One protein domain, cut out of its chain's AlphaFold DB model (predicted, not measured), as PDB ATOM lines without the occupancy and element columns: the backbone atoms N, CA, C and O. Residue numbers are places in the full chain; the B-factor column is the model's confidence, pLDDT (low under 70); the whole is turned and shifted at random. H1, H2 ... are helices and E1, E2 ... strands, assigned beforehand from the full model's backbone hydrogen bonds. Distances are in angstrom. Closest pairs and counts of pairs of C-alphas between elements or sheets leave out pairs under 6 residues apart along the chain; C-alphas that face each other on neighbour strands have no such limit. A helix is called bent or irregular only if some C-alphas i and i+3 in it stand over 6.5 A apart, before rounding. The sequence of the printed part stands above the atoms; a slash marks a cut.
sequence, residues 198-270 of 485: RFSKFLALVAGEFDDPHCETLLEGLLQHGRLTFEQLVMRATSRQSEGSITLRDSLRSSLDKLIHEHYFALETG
ATOM      1  N   ARG A 198      11.911  42.051  44.869       90.19
ATOM      2  CA  ARG A 198      10.565  41.680  44.411       90.19
ATOM      3  C   ARG A 198      10.573  40.530  43.406       90.19
ATOM      4  O   ARG A 198       9.498  40.132  42.970       90.19
ATOM      5  N   PHE A 199      11.734  39.962  43.074       92.56
ATOM      6  CA  PHE A 199      11.855  38.895  42.074       92.56
ATOM      7  C   PHE A 199      10.937  37.703  42.347       92.56
ATOM      8  O   PHE A 199      10.259  37.244  41.434       92.56
ATOM      9  N   SER A 200      10.810  37.268  43.603       91.12
ATOM     10  CA  SER A 200       9.882  36.190  43.972       91.12
ATOM     11  C   SER A 200       8.423  36.521  43.638       91.12
ATOM     12  O   SER A 200       7.692  35.671  43.136       91.12
ATOM     13  N   LYS A 201       7.999  37.773  43.850       90.19
ATOM     14  CA  LYS A 201       6.653  38.238  43.481       90.19
ATOM     15  C   LYS A 201       6.472  38.350  41.969       90.19
ATOM     16  O   LYS A 201       5.370  38.121  41.489       90.19
ATOM     17  N   PHE A 202       7.521  38.708  41.231       93.19
ATOM     18  CA  PHE A 202       7.477  38.776  39.768       93.19
ATOM     19  C   PHE A 202       7.300  37.389  39.147       93.19
ATOM     20  O   PHE A 202       6.472  37.230  38.257       93.19
ATOM     21  N   LEU A 203       8.012  36.384  39.663       92.81
ATOM     22  CA  LEU A 203       7.862  34.995  39.221       92.81
ATOM     23  C   LEU A 203       6.463  34.458  39.534       92.81
ATOM     24  O   LEU A 203       5.783  33.970  38.638       92.81
ATOM     25  N   ALA A 204       5.977  34.665  40.763       91.06
ATOM     26  CA  ALA A 204       4.627  34.260  41.153       91.06
ATOM     27  C   ALA A 204       3.520  34.962  40.342       91.06
ATOM     28  O   ALA A 204       2.431  34.414  40.177       91.06
ATOM     29  N   LEU A 205       3.773  36.182  39.853       90.50
ATOM     30  CA  LEU A 205       2.848  36.874  38.961       90.50
ATOM     31  C   LEU A 205       2.770  36.162  37.607       90.50
ATOM     32  O   LEU A 205       1.675  35.806  37.190       90.50
ATOM     33  N   VAL A 206       3.914  35.921  36.961       90.81
ATOM     34  CA  VAL A 206       3.967  35.266  35.643       90.81
ATOM     35  C   VAL A 206       3.439  33.837  35.709       90.81
ATOM     36  O   VAL A 206       2.646  33.458  34.855       90.81
ATOM     37  N   ALA A 207       3.775  33.081  36.754       90.62
ATOM     38  CA  ALA A 207       3.250  31.733  36.965       90.62
ATOM     39  C   ALA A 207       1.717  31.689  37.123       90.62
ATOM     40  O   ALA A 207       1.099  30.664  36.863       90.62
ATOM     41  N   GLY A 208       1.102  32.785  37.584       87.50
ATOM     42  CA  GLY A 208      -0.350  32.889  37.732       87.50
ATOM     43  C   GLY A 208      -1.075  33.523  36.542       87.50
ATOM     44  O   GLY A 208      -2.293  33.410  36.471       87.50
ATOM     45  N   GLU A 209      -0.367  34.232  35.658       85.38
ATOM     46  CA  GLU A 209      -0.947  34.859  34.460       85.38
ATOM     47  C   GLU A 209      -0.819  33.979  33.215       85.38
ATOM     48  O   GLU A 209      -1.681  34.026  32.340       85.38
ATOM     49  N   PHE A 210       0.247  33.185  33.131       87.69
ATOM     50  CA  PHE A 210       0.509  32.313  31.999       87.69
ATOM     51  C   PHE A 210       0.363  30.854  32.428       87.69
ATOM     52  O   PHE A 210       1.083  30.393  33.310       87.69
ATOM     53  N   ASP A 211      -0.483  30.095  31.730       85.00
ATOM     54  CA  ASP A 211      -0.610  28.635  31.884       85.00
ATOM     55  C   ASP A 211       0.580  27.875  31.243       85.00
ATOM     56  O   ASP A 211       0.419  26.819  30.631       85.00
ATOM     57  N   ASP A 212       1.788  28.443  31.310       86.56
ATOM     58  CA  ASP A 212       2.990  27.943  30.642       86.56
ATOM     59  C   ASP A 212       4.220  28.065  31.565       86.56
ATOM     60  O   ASP A 212       4.713  29.177  31.794       86.56
ATOM     61  N   PRO A 213       4.770  26.946  32.080       88.06
ATOM     62  CA  PRO A 213       5.891  26.968  33.027       88.06
ATOM     63  C   PRO A 213       7.196  27.489  32.401       88.06
ATOM     64  O   PRO A 213       8.116  27.922  33.102       88.06
ATOM     65  N   HIS A 214       7.290  27.484  31.068       90.69
ATOM     66  CA  HIS A 214       8.439  28.036  30.364       90.69
ATOM     67  C   HIS A 214       8.486  29.562  30.490       90.69
ATOM     68  O   HIS A 214       9.579  30.121  30.540       90.69
ATOM     69  N   CYS A 215       7.339  30.241  30.615       92.62
ATOM     70  CA  CYS A 215       7.302  31.690  30.808       92.62
ATOM     71  C   CYS A 215       7.982  32.103  32.122       92.62
ATOM     72  O   CYS A 215       8.803  33.022  32.138       92.62
ATOM     73  N   GLU A 216       7.681  31.391  33.214       93.38
ATOM     74  CA  GLU A 216       8.329  31.606  34.511       93.38
ATOM     75  C   GLU A 216       9.834  31.324  34.423       93.38
ATOM     76  O   GLU A 216      10.637  32.146  34.861       93.38
ATOM     77  N   THR A 217      10.219  30.214  33.787       92.25
ATOM     78  CA  THR A 217      11.627  29.805  33.633       92.25
ATOM     79  C   THR A 217      12.444  30.831  32.836       92.25
ATOM     80  O   THR A 217      13.567  31.173  33.210       92.25
ATOM     81  N   LEU A 218      11.886  31.358  31.742       94.00
ATOM     82  CA  LEU A 218      12.538  32.384  30.926       94.00
ATOM     83  C   LEU A 218      12.709  33.692  31.709       94.00
ATOM     84  O   LEU A 218      13.781  34.303  31.661       94.00
ATOM     85  N   LEU A 219      11.679  34.115  32.454       94.88
ATOM     86  CA  LEU A 219      11.781  35.301  33.302       94.88
ATOM     87  C   LEU A 219      12.797  35.091  34.434       94.88
ATOM     88  O   LEU A 219      13.598  35.987  34.688       94.88
ATOM     89  N   GLU A 220      12.817  33.918  35.077       93.81
ATOM     90  CA  GLU A 220      13.804  33.546  36.103       93.81
ATOM     91  C   GLU A 220      15.233  33.767  35.586       93.81
ATOM     92  O   GLU A 220      16.032  34.435  36.250       93.81
ATOM     93  N   GLY A 221      15.519  33.296  34.367       92.19
ATOM     94  CA  GLY A 221      16.809  33.488  33.706       92.19
ATOM     95  C   GLY A 221      17.199  34.962  33.554       92.19
ATOM     96  O   GLY A 221      18.315  35.341  33.921       92.19
ATOM     97  N   LEU A 222      16.282  35.815  33.081       93.50
ATOM     98  CA  LEU A 222      16.531  37.259  32.945       93.50
ATOM     99  C   LEU A 222      16.690  37.971  34.294       93.50
ATOM    100  O   LEU A 222      17.515  38.872  34.426       93.50
ATOM    101  N   LEU A 223      15.922  37.597  35.318       93.62
ATOM    102  CA  LEU A 223      16.029  38.226  36.638       93.62
ATOM    103  C   LEU A 223      17.363  37.882  37.318       93.62
ATOM    104  O   LEU A 223      18.005  38.753  37.920       93.62
ATOM    105  N   GLN A 224      17.807  36.630  37.191       91.12
ATOM    106  CA  GLN A 224      19.069  36.162  37.763       91.12
ATOM    107  C   GLN A 224      20.278  36.754  37.041       91.12
ATOM    108  O   GLN A 224      21.155  37.310  37.700       91.12
ATOM    109  N   HIS A 225      20.309  36.686  35.708       89.81
ATOM    110  CA  HIS A 225      21.507  36.992  34.917       89.81
ATOM    111  C   HIS A 225      21.453  38.329  34.170       89.81
ATOM    112  O   HIS A 225      22.455  38.751  33.596       89.81
ATOM    113  N   GLY A 226      20.317  39.024  34.203       90.81
ATOM    114  CA  GLY A 226      20.147  40.313  33.550       90.81
ATOM    115  C   GLY A 226      19.878  40.183  32.053       90.81
ATOM    116  O   GLY A 226      18.879  39.595  31.650       90.81
ATOM    117  N   ARG A 227      20.730  40.799  31.231       90.62
ATOM    118  CA  ARG A 227      20.581  40.845  29.769       90.62
ATOM    119  C   ARG A 227      21.003  39.519  29.143       90.62
ATOM    120  O   ARG A 227      22.155  39.131  29.291       90.62
ATOM    121  N   LEU A 228      20.110  38.837  28.434       90.00
ATOM    122  CA  LEU A 228      20.433  37.552  27.807       90.00
ATOM    123  C   LEU A 228      19.958  37.485  26.362       90.00
ATOM    124  O   LEU A 228      18.912  38.030  26.013       90.00
ATOM    125  N   THR A 229      20.695  36.750  25.538       90.62
ATOM    126  CA  THR A 229      20.246  36.361  24.198       90.62
ATOM    127  C   THR A 229      19.277  35.183  24.287       90.62
ATOM    128  O   THR A 229      19.181  34.503  25.314       90.62
ATOM    129  N   PHE A 230      18.527  34.914  23.217       89.62
ATOM    130  CA  PHE A 230      17.622  33.760  23.221       89.62
ATOM    131  C   PHE A 230      18.375  32.439  23.419       89.62
ATOM    132  O   PHE A 230      17.933  31.601  24.198       89.62
ATOM    133  N   GLU A 231      19.537  32.265  22.785       88.88
ATOM    134  CA  GLU A 231      20.340  31.046  22.948       88.88
ATOM    135  C   GLU A 231      20.820  30.872  24.390       88.88
ATOM    136  O   GLU A 231      20.762  29.779  24.950       88.88
ATOM    137  N   GLN A 232      21.210  31.969  25.036       89.81
ATOM    138  CA  GLN A 232      21.575  31.989  26.447       89.81
ATOM    139  C   GLN A 232      20.403  31.645  27.380       89.81
ATOM    140  O   GLN A 232      20.617  31.015  28.421       89.81
ATOM    141  N   LEU A 233      19.177  32.047  27.035       90.62
ATOM    142  CA  LEU A 233      17.964  31.660  27.760       90.62
ATOM    143  C   LEU A 233      17.652  30.173  27.576       90.62
ATOM    144  O   LEU A 233      17.400  29.480  28.559       90.62
ATOM    145  N   VAL A 234      17.729  29.672  26.339       89.38
ATOM    146  CA  VAL A 234      17.513  28.255  26.022       89.38
ATOM    147  C   VAL A 234      18.520  27.389  26.765       89.38
ATOM    148  O   VAL A 234      18.109  26.468  27.458       89.38
ATOM    149  N   MET A 235      19.811  27.719  26.696       87.69
ATOM    150  CA  MET A 235      20.878  26.990  27.388       87.69
ATOM    151  C   MET A 235      20.617  26.878  28.894       87.69
ATOM    152  O   MET A 235      20.819  25.824  29.492       87.69
ATOM    153  N   ARG A 236      20.122  27.950  29.521       86.50
ATOM    154  CA  ARG A 236      19.797  27.954  30.954       86.50
ATOM    155  C   ARG A 236      18.549  27.136  31.263       86.50
ATOM    156  O   ARG A 236      18.567  26.363  32.219       86.50
ATOM    157  N   ALA A 237      17.506  27.250  30.444       85.50
ATOM    158  CA  ALA A 237      16.283  26.469  30.598       85.50
ATOM    159  C   ALA A 237      16.531  24.960  30.411       85.50
ATOM    160  O   ALA A 237      15.953  24.145  31.130       85.50
ATOM    161  N   THR A 238      17.430  24.582  29.498       82.75
ATOM    162  CA  THR A 238      17.768  23.182  29.208       82.75
ATOM    163  C   THR A 238      18.864  22.619  30.106       82.75
ATOM    164  O   THR A 238      18.912  21.413  30.287       82.75
ATOM    165  N   SER A 239      19.688  23.442  30.765       71.38
ATOM    166  CA  SER A 239      20.724  22.962  31.704       71.38
ATOM    167  C   SER A 239      20.183  22.094  32.856       71.38
ATOM    168  O   SER A 239      20.924  21.308  33.446       71.38
ATOM    169  N   ARG A 240      18.881  22.206  33.163       63.31
ATOM    170  CA  ARG A 240      18.172  21.410  34.179       63.31
ATOM    171  C   ARG A 240      17.616  20.078  33.640       63.31
ATOM    172  O   ARG A 240      17.151  19.271  34.441       63.31
ATOM    173  N   GLN A 241      17.640  19.839  32.323       56.03
ATOM    174  CA  GLN A 241      17.062  18.657  31.673       56.03
ATOM    175  C   GLN A 241      18.034  18.054  30.647       56.03
ATOM    176  O   GLN A 241      18.442  18.688  29.679       56.03
ATOM    177  N   SER A 242      18.407  16.795  30.868       46.38
ATOM    178  CA  SER A 242      19.175  15.994  29.915       46.38
ATOM    179  C   SER A 242      18.381  15.816  28.614       46.38
ATOM    180  O   SER A 242      17.264  15.315  28.651       46.38
ATOM    181  N   GLU A 243      19.017  16.165  27.494       47.66
ATOM    182  CA  GLU A 243      18.622  15.930  26.096       47.66
ATOM    183  C   GLU A 243      17.579  16.882  25.484       47.66
ATOM    184  O   GLU A 243      16.372  16.840  25.716       47.66
ATOM    185  N   GLY A 244      18.104  17.747  24.608       61.47
ATOM    186  CA  GLY A 244      17.353  18.675  23.782       61.47
ATOM    187  C   GLY A 244      16.511  17.955  22.738       61.47
ATOM    188  O   GLY A 244      16.997  17.569  21.677       61.47
ATOM    189  N   SER A 245      15.215  17.862  23.006       60.81
ATOM    190  CA  SER A 245      14.240  17.708  21.938       60.81
ATOM    191  C   SER A 245      14.041  19.074  21.282       60.81
ATOM    192  O   SER A 245      13.744  20.050  21.967       60.81
ATOM    193  N   ILE A 246      14.195  19.158  19.960       69.69
ATOM    194  CA  ILE A 246      13.912  20.358  19.143       69.69
ATOM    195  C   ILE A 246      12.554  20.983  19.530       69.69
ATOM    196  O   ILE A 246      12.428  22.203  19.616       69.69
ATOM    197  N   THR A 247      11.594  20.136  19.916       78.75
ATOM    198  CA  THR A 247      10.273  20.518  20.435       78.75
ATOM    199  C   THR A 247      10.310  21.446  21.661       78.75
ATOM    200  O   THR A 247       9.467  22.335  21.776       78.75
ATOM    201  N   LEU A 248      11.289  21.302  22.561       83.12
ATOM    202  CA  LEU A 248      11.448  22.169  23.736       83.12
ATOM    203  C   LEU A 248      11.928  23.563  23.342       83.12
ATOM    204  O   LEU A 248      11.459  24.556  23.892       83.12
ATOM    205  N   ARG A 249      12.843  23.653  22.370       87.31
ATOM    206  CA  ARG A 249      13.328  24.942  21.864       87.31
ATOM    207  C   ARG A 249      12.204  25.713  21.176       87.31
ATOM    208  O   ARG A 249      12.080  26.915  21.399       87.31
ATOM    209  N   ASP A 250      11.374  25.023  20.399       86.62
ATOM    210  CA  ASP A 250      10.206  25.622  19.747       86.62
ATOM    211  C   ASP A 250       9.151  26.059  20.774       86.62
ATOM    212  O   ASP A 250       8.583  27.146  20.657       86.62
ATOM    213  N   SER A 251       8.954  25.270  21.837       89.62
ATOM    214  CA  SER A 251       8.078  25.637  22.959       89.62
ATOM    215  C   SER A 251       8.583  26.894  23.673       89.62
ATOM    216  O   SER A 251       7.836  27.857  23.805       89.62
ATOM    217  N   LEU A 252       9.874  26.946  24.030       90.69
ATOM    218  CA  LEU A 252      10.518  28.120  24.634       90.69
ATOM    219  C   LEU A 252      10.433  29.358  23.736       90.69
ATOM    220  O   LEU A 252      10.254  30.467  24.237       90.69
ATOM    221  N   ARG A 253      10.548  29.186  22.415       91.94
ATOM    222  CA  ARG A 253      10.373  30.278  21.453       91.94
ATOM    223  C   ARG A 253       8.937  30.795  21.458       91.94
ATOM    224  O   ARG A 253       8.745  31.999  21.562       91.94
ATOM    225  N   SER A 254       7.948  29.904  21.441       91.50
ATOM    226  CA  SER A 254       6.539  30.296  21.554       91.50
ATOM    227  C   SER A 254       6.255  31.037  22.865       91.50
ATOM    228  O   SER A 254       5.581  32.065  22.855       91.50
ATOM    229  N   SER A 255       6.800  30.572  23.992       92.25
ATOM    230  CA  SER A 255       6.666  31.245  25.291       92.25
ATOM    231  C   SER A 255       7.350  32.615  25.304       92.25
ATOM    232  O   SER A 255       6.787  33.575  25.830       92.25
ATOM    233  N   LEU A 256       8.529  32.740  24.684       92.12
ATOM    234  CA  LEU A 256       9.202  34.026  24.502       92.12
ATOM    235  C   LEU A 256       8.331  34.993  23.689       92.12
ATOM    236  O   LEU A 256       8.143  36.132  24.107       92.12
ATOM    237  N   ASP A 257       7.768  34.543  22.567       90.44
ATOM    238  CA  ASP A 257       6.921  35.377  21.709       90.44
ATOM    239  C   ASP A 257       5.672  35.870  22.461       90.44
ATOM    240  O   ASP A 257       5.314  37.044  22.350       90.44
ATOM    241  N   LYS A 258       5.061  35.025  23.306       91.81
ATOM    242  CA  LYS A 258       3.964  35.433  24.207       91.81
ATOM    243  C   LYS A 258       4.406  36.524  25.185       91.81
ATOM    244  O   LYS A 258       3.710  37.522  25.351       91.81
ATOM    245  N   LEU A 259       5.566  36.363  25.823       91.38
ATOM    246  CA  LEU A 259       6.092  37.333  26.790       91.38
ATOM    247  C   LEU A 259       6.462  38.673  26.139       91.38
ATOM    248  O   LEU A 259       6.292  39.725  26.760       91.38
ATOM    249  N   ILE A 260       6.943  38.648  24.896       90.31
ATOM    250  CA  ILE A 260       7.200  39.853  24.100       90.31
ATOM    251  C   ILE A 260       5.880  40.527  23.725       90.31
ATOM    252  O   ILE A 260       5.753  41.741  23.894       90.31
ATOM    253  N   HIS A 261       4.894  39.752  23.261       87.50
ATOM    254  CA  HIS A 261       3.568  40.256  22.905       87.50
ATOM    255  C   HIS A 261       2.889  40.953  24.091       87.50
ATOM    256  O   HIS A 261       2.352  42.045  23.942       87.50
ATOM    257  N   GLU A 262       3.009  40.378  25.289       87.06
ATOM    258  CA  GLU A 262       2.478  40.955  26.528       87.06
ATOM    259  C   GLU A 262       3.382  42.033  27.160       87.06
ATOM    260  O   GLU A 262       3.057  42.582  28.219       87.06
ATOM    261  N   HIS A 263       4.496  42.386  26.511       87.75
ATOM    262  CA  HIS A 263       5.473  43.396  26.934       87.75
ATOM    263  C   HIS A 263       6.199  43.106  28.253       87.75
ATOM    264  O   HIS A 263       6.755  44.021  28.864       87.75
ATOM    265  N   TYR A 264       6.233  41.850  28.699       88.25
ATOM    266  CA  TYR A 264       7.038  41.431  29.850       88.25
ATOM    267  C   TYR A 264       8.534  41.479  29.545       88.25
ATOM    268  O   TYR A 264       9.349  41.696  30.445       88.25
ATOM    269  N   PHE A 265       8.897  41.259  28.282       90.50
ATOM    270  CA  PHE A 265      10.270  41.306  27.799       90.50
ATOM    271  C   PHE A 265      10.431  42.554  26.939       90.50
ATOM    272  O   PHE A 265       9.609  42.835  26.069       90.50
ATOM    273  N   ALA A 266      11.493  43.310  27.194       86.25
ATOM    274  CA  ALA A 266      11.885  44.432  26.362       86.25
ATOM    275  C   ALA A 266      13.134  44.045  25.571       86.25
ATOM    276  O   ALA A 266      14.081  43.467  26.115       86.25
ATOM    277  N   LEU A 267      13.108  44.360  24.280       82.12
ATOM    278  CA  LEU A 267      14.284  44.289  23.435       82.12
ATOM    279  C   LEU A 267      15.226  45.415  23.856       82.12
ATOM    280  O   LEU A 267      14.815  46.577  23.878       82.12
ATOM    281  N   GLU A 268      16.485  45.097  24.142       68.94
ATOM    282  CA  GLU A 268      17.520  46.119  24.070       68.94
ATOM    283  C   GLU A 268      17.723  46.392  22.577       68.94
ATOM    284  O   GLU A 268      18.522  45.747  21.898       68.94
ATOM    285  N   THR A 269      16.917  47.303  22.023       47.56
ATOM    286  CA  THR A 269      17.251  47.907  20.736       47.56
ATOM    287  C   THR A 269      18.621  48.506  20.954       47.56
ATOM    288  O   THR A 269      18.749  49.306  21.884       47.56
ATOM    289  N   GLY A 270      19.601  48.012  20.187       47.00
ATOM    290  CA  GLY A 270      21.028  48.258  20.360       47.00
ATOM    291  C   GLY A 270      21.287  49.606  20.995       47.00
ATOM    292  O   GLY A 270      20.677  50.595  20.579       47.00
TER     293      GLY A 270
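Overview. This is residues 198 to 270 of the 485 residues of an uncharacterized protein of Colocasia esculenta (UniProt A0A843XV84). Three helices are gathered round a fourth, H2, which lies in the middle: H1 folds back beside it as a helical hairpin, H3 packs on it at a steep angle on the side away from H1, and the long H4 crosses it near its first residues. After H4 the backbone turns through the short strand E1, and residues 268 to 270 lead away from the helices as a tail. The printed part has 73 residues, with four named helices and one named strand in the order H1, H2, H3, H4, E1, and its class is mostly helix; E1 pairs with no named strand. The whole is compact, with a radius of gyration of the C-alphas of 11.8 A, and its C-alphas span 32 by 31 by 22 A.

Along the chain. The printed part begins with H1, residues 198 to 209, whose first C-alpha, that of Arg 198, is at (10.565, 41.680, 44.411); it measures 16.7 A from first to last C-alpha. H2 follows as residues 213 to 225, 18.7 A long from the C-alpha of Pro 213 at (5.891, 26.968, 33.027) to that of His 225. H3, residues 230 to 238, is 12.2 A long. H4, residues 246 to 261, is the longest helix, with 16 residues and 22.7 A from the C-alpha of Ile 246 to that of His 261. E1, residues 265 to 267, measures 6.6 A and ends with the C-alpha of Leu 267 at (14.284, 44.289, 23.435). No helix is bent or irregular.

Arrangement. H2 is the hub and touches the three other helices; its centre is the nearest of the elements' centres to the mean of the C-alphas, at 4.4 A. H1 and H2 touch and form a helical hairpin, running opposite ways at a shallow tilt of 19 degrees. Their closest C-alphas are those of Ala 207 and Glu 216, 5.6 A apart. H2 touches H3 with residues 217 to 222 alone, and the closest C-alphas, those of Leu 218 and Leu 233, are 6.3 A apart. These two run opposite ways at a steep tilt of 68 degrees, only just short of about perpendicular. H2 touches H4 with residues 214 to 218 alone; the two stand about perpendicular, at 75 degrees, and the C-alphas of Cys 215 and Ser 255 come closest at 5.6 A. The helix packing is only just mostly crossed: of these three touching pairs, one is at a shallow tilt. H3 and H4 are close but not clearly touching, with their closest C-alphas, those of Val 234 and Arg 249, 6.8 A apart, and they run opposite ways at a steep tilt of 57 degrees. H1 is apart from H3, H4 and E1. The closest C-alphas of H4 and E1 are those of Leu 259 and Phe 265, 5.9 A apart. E1 is apart from H3, and only just apart from H2, at 8.3 A. In H1, H2, H3 and H4 every O i to N i+4 pair is within hydrogen-bond range.

Size, cuts and confidence. The two C-alphas farthest apart are those of Ser 242 and Gly 270, at 33.7 A, and the first and last printed C-alphas, of Arg 198 and Gly 270, are 27.0 A apart. The printed part has no cut. The links from H1 to H2, from H2 to H3 and from H4 to E1 are tight, the link of 7 residues from H3 to H4 is short, and no link is long. The mean pLDDT of the printed part is 84.9; the model's confidence is under 70 at residues 240 to 246, of which Ile 246 belongs to H4, and at residues 268 to 270.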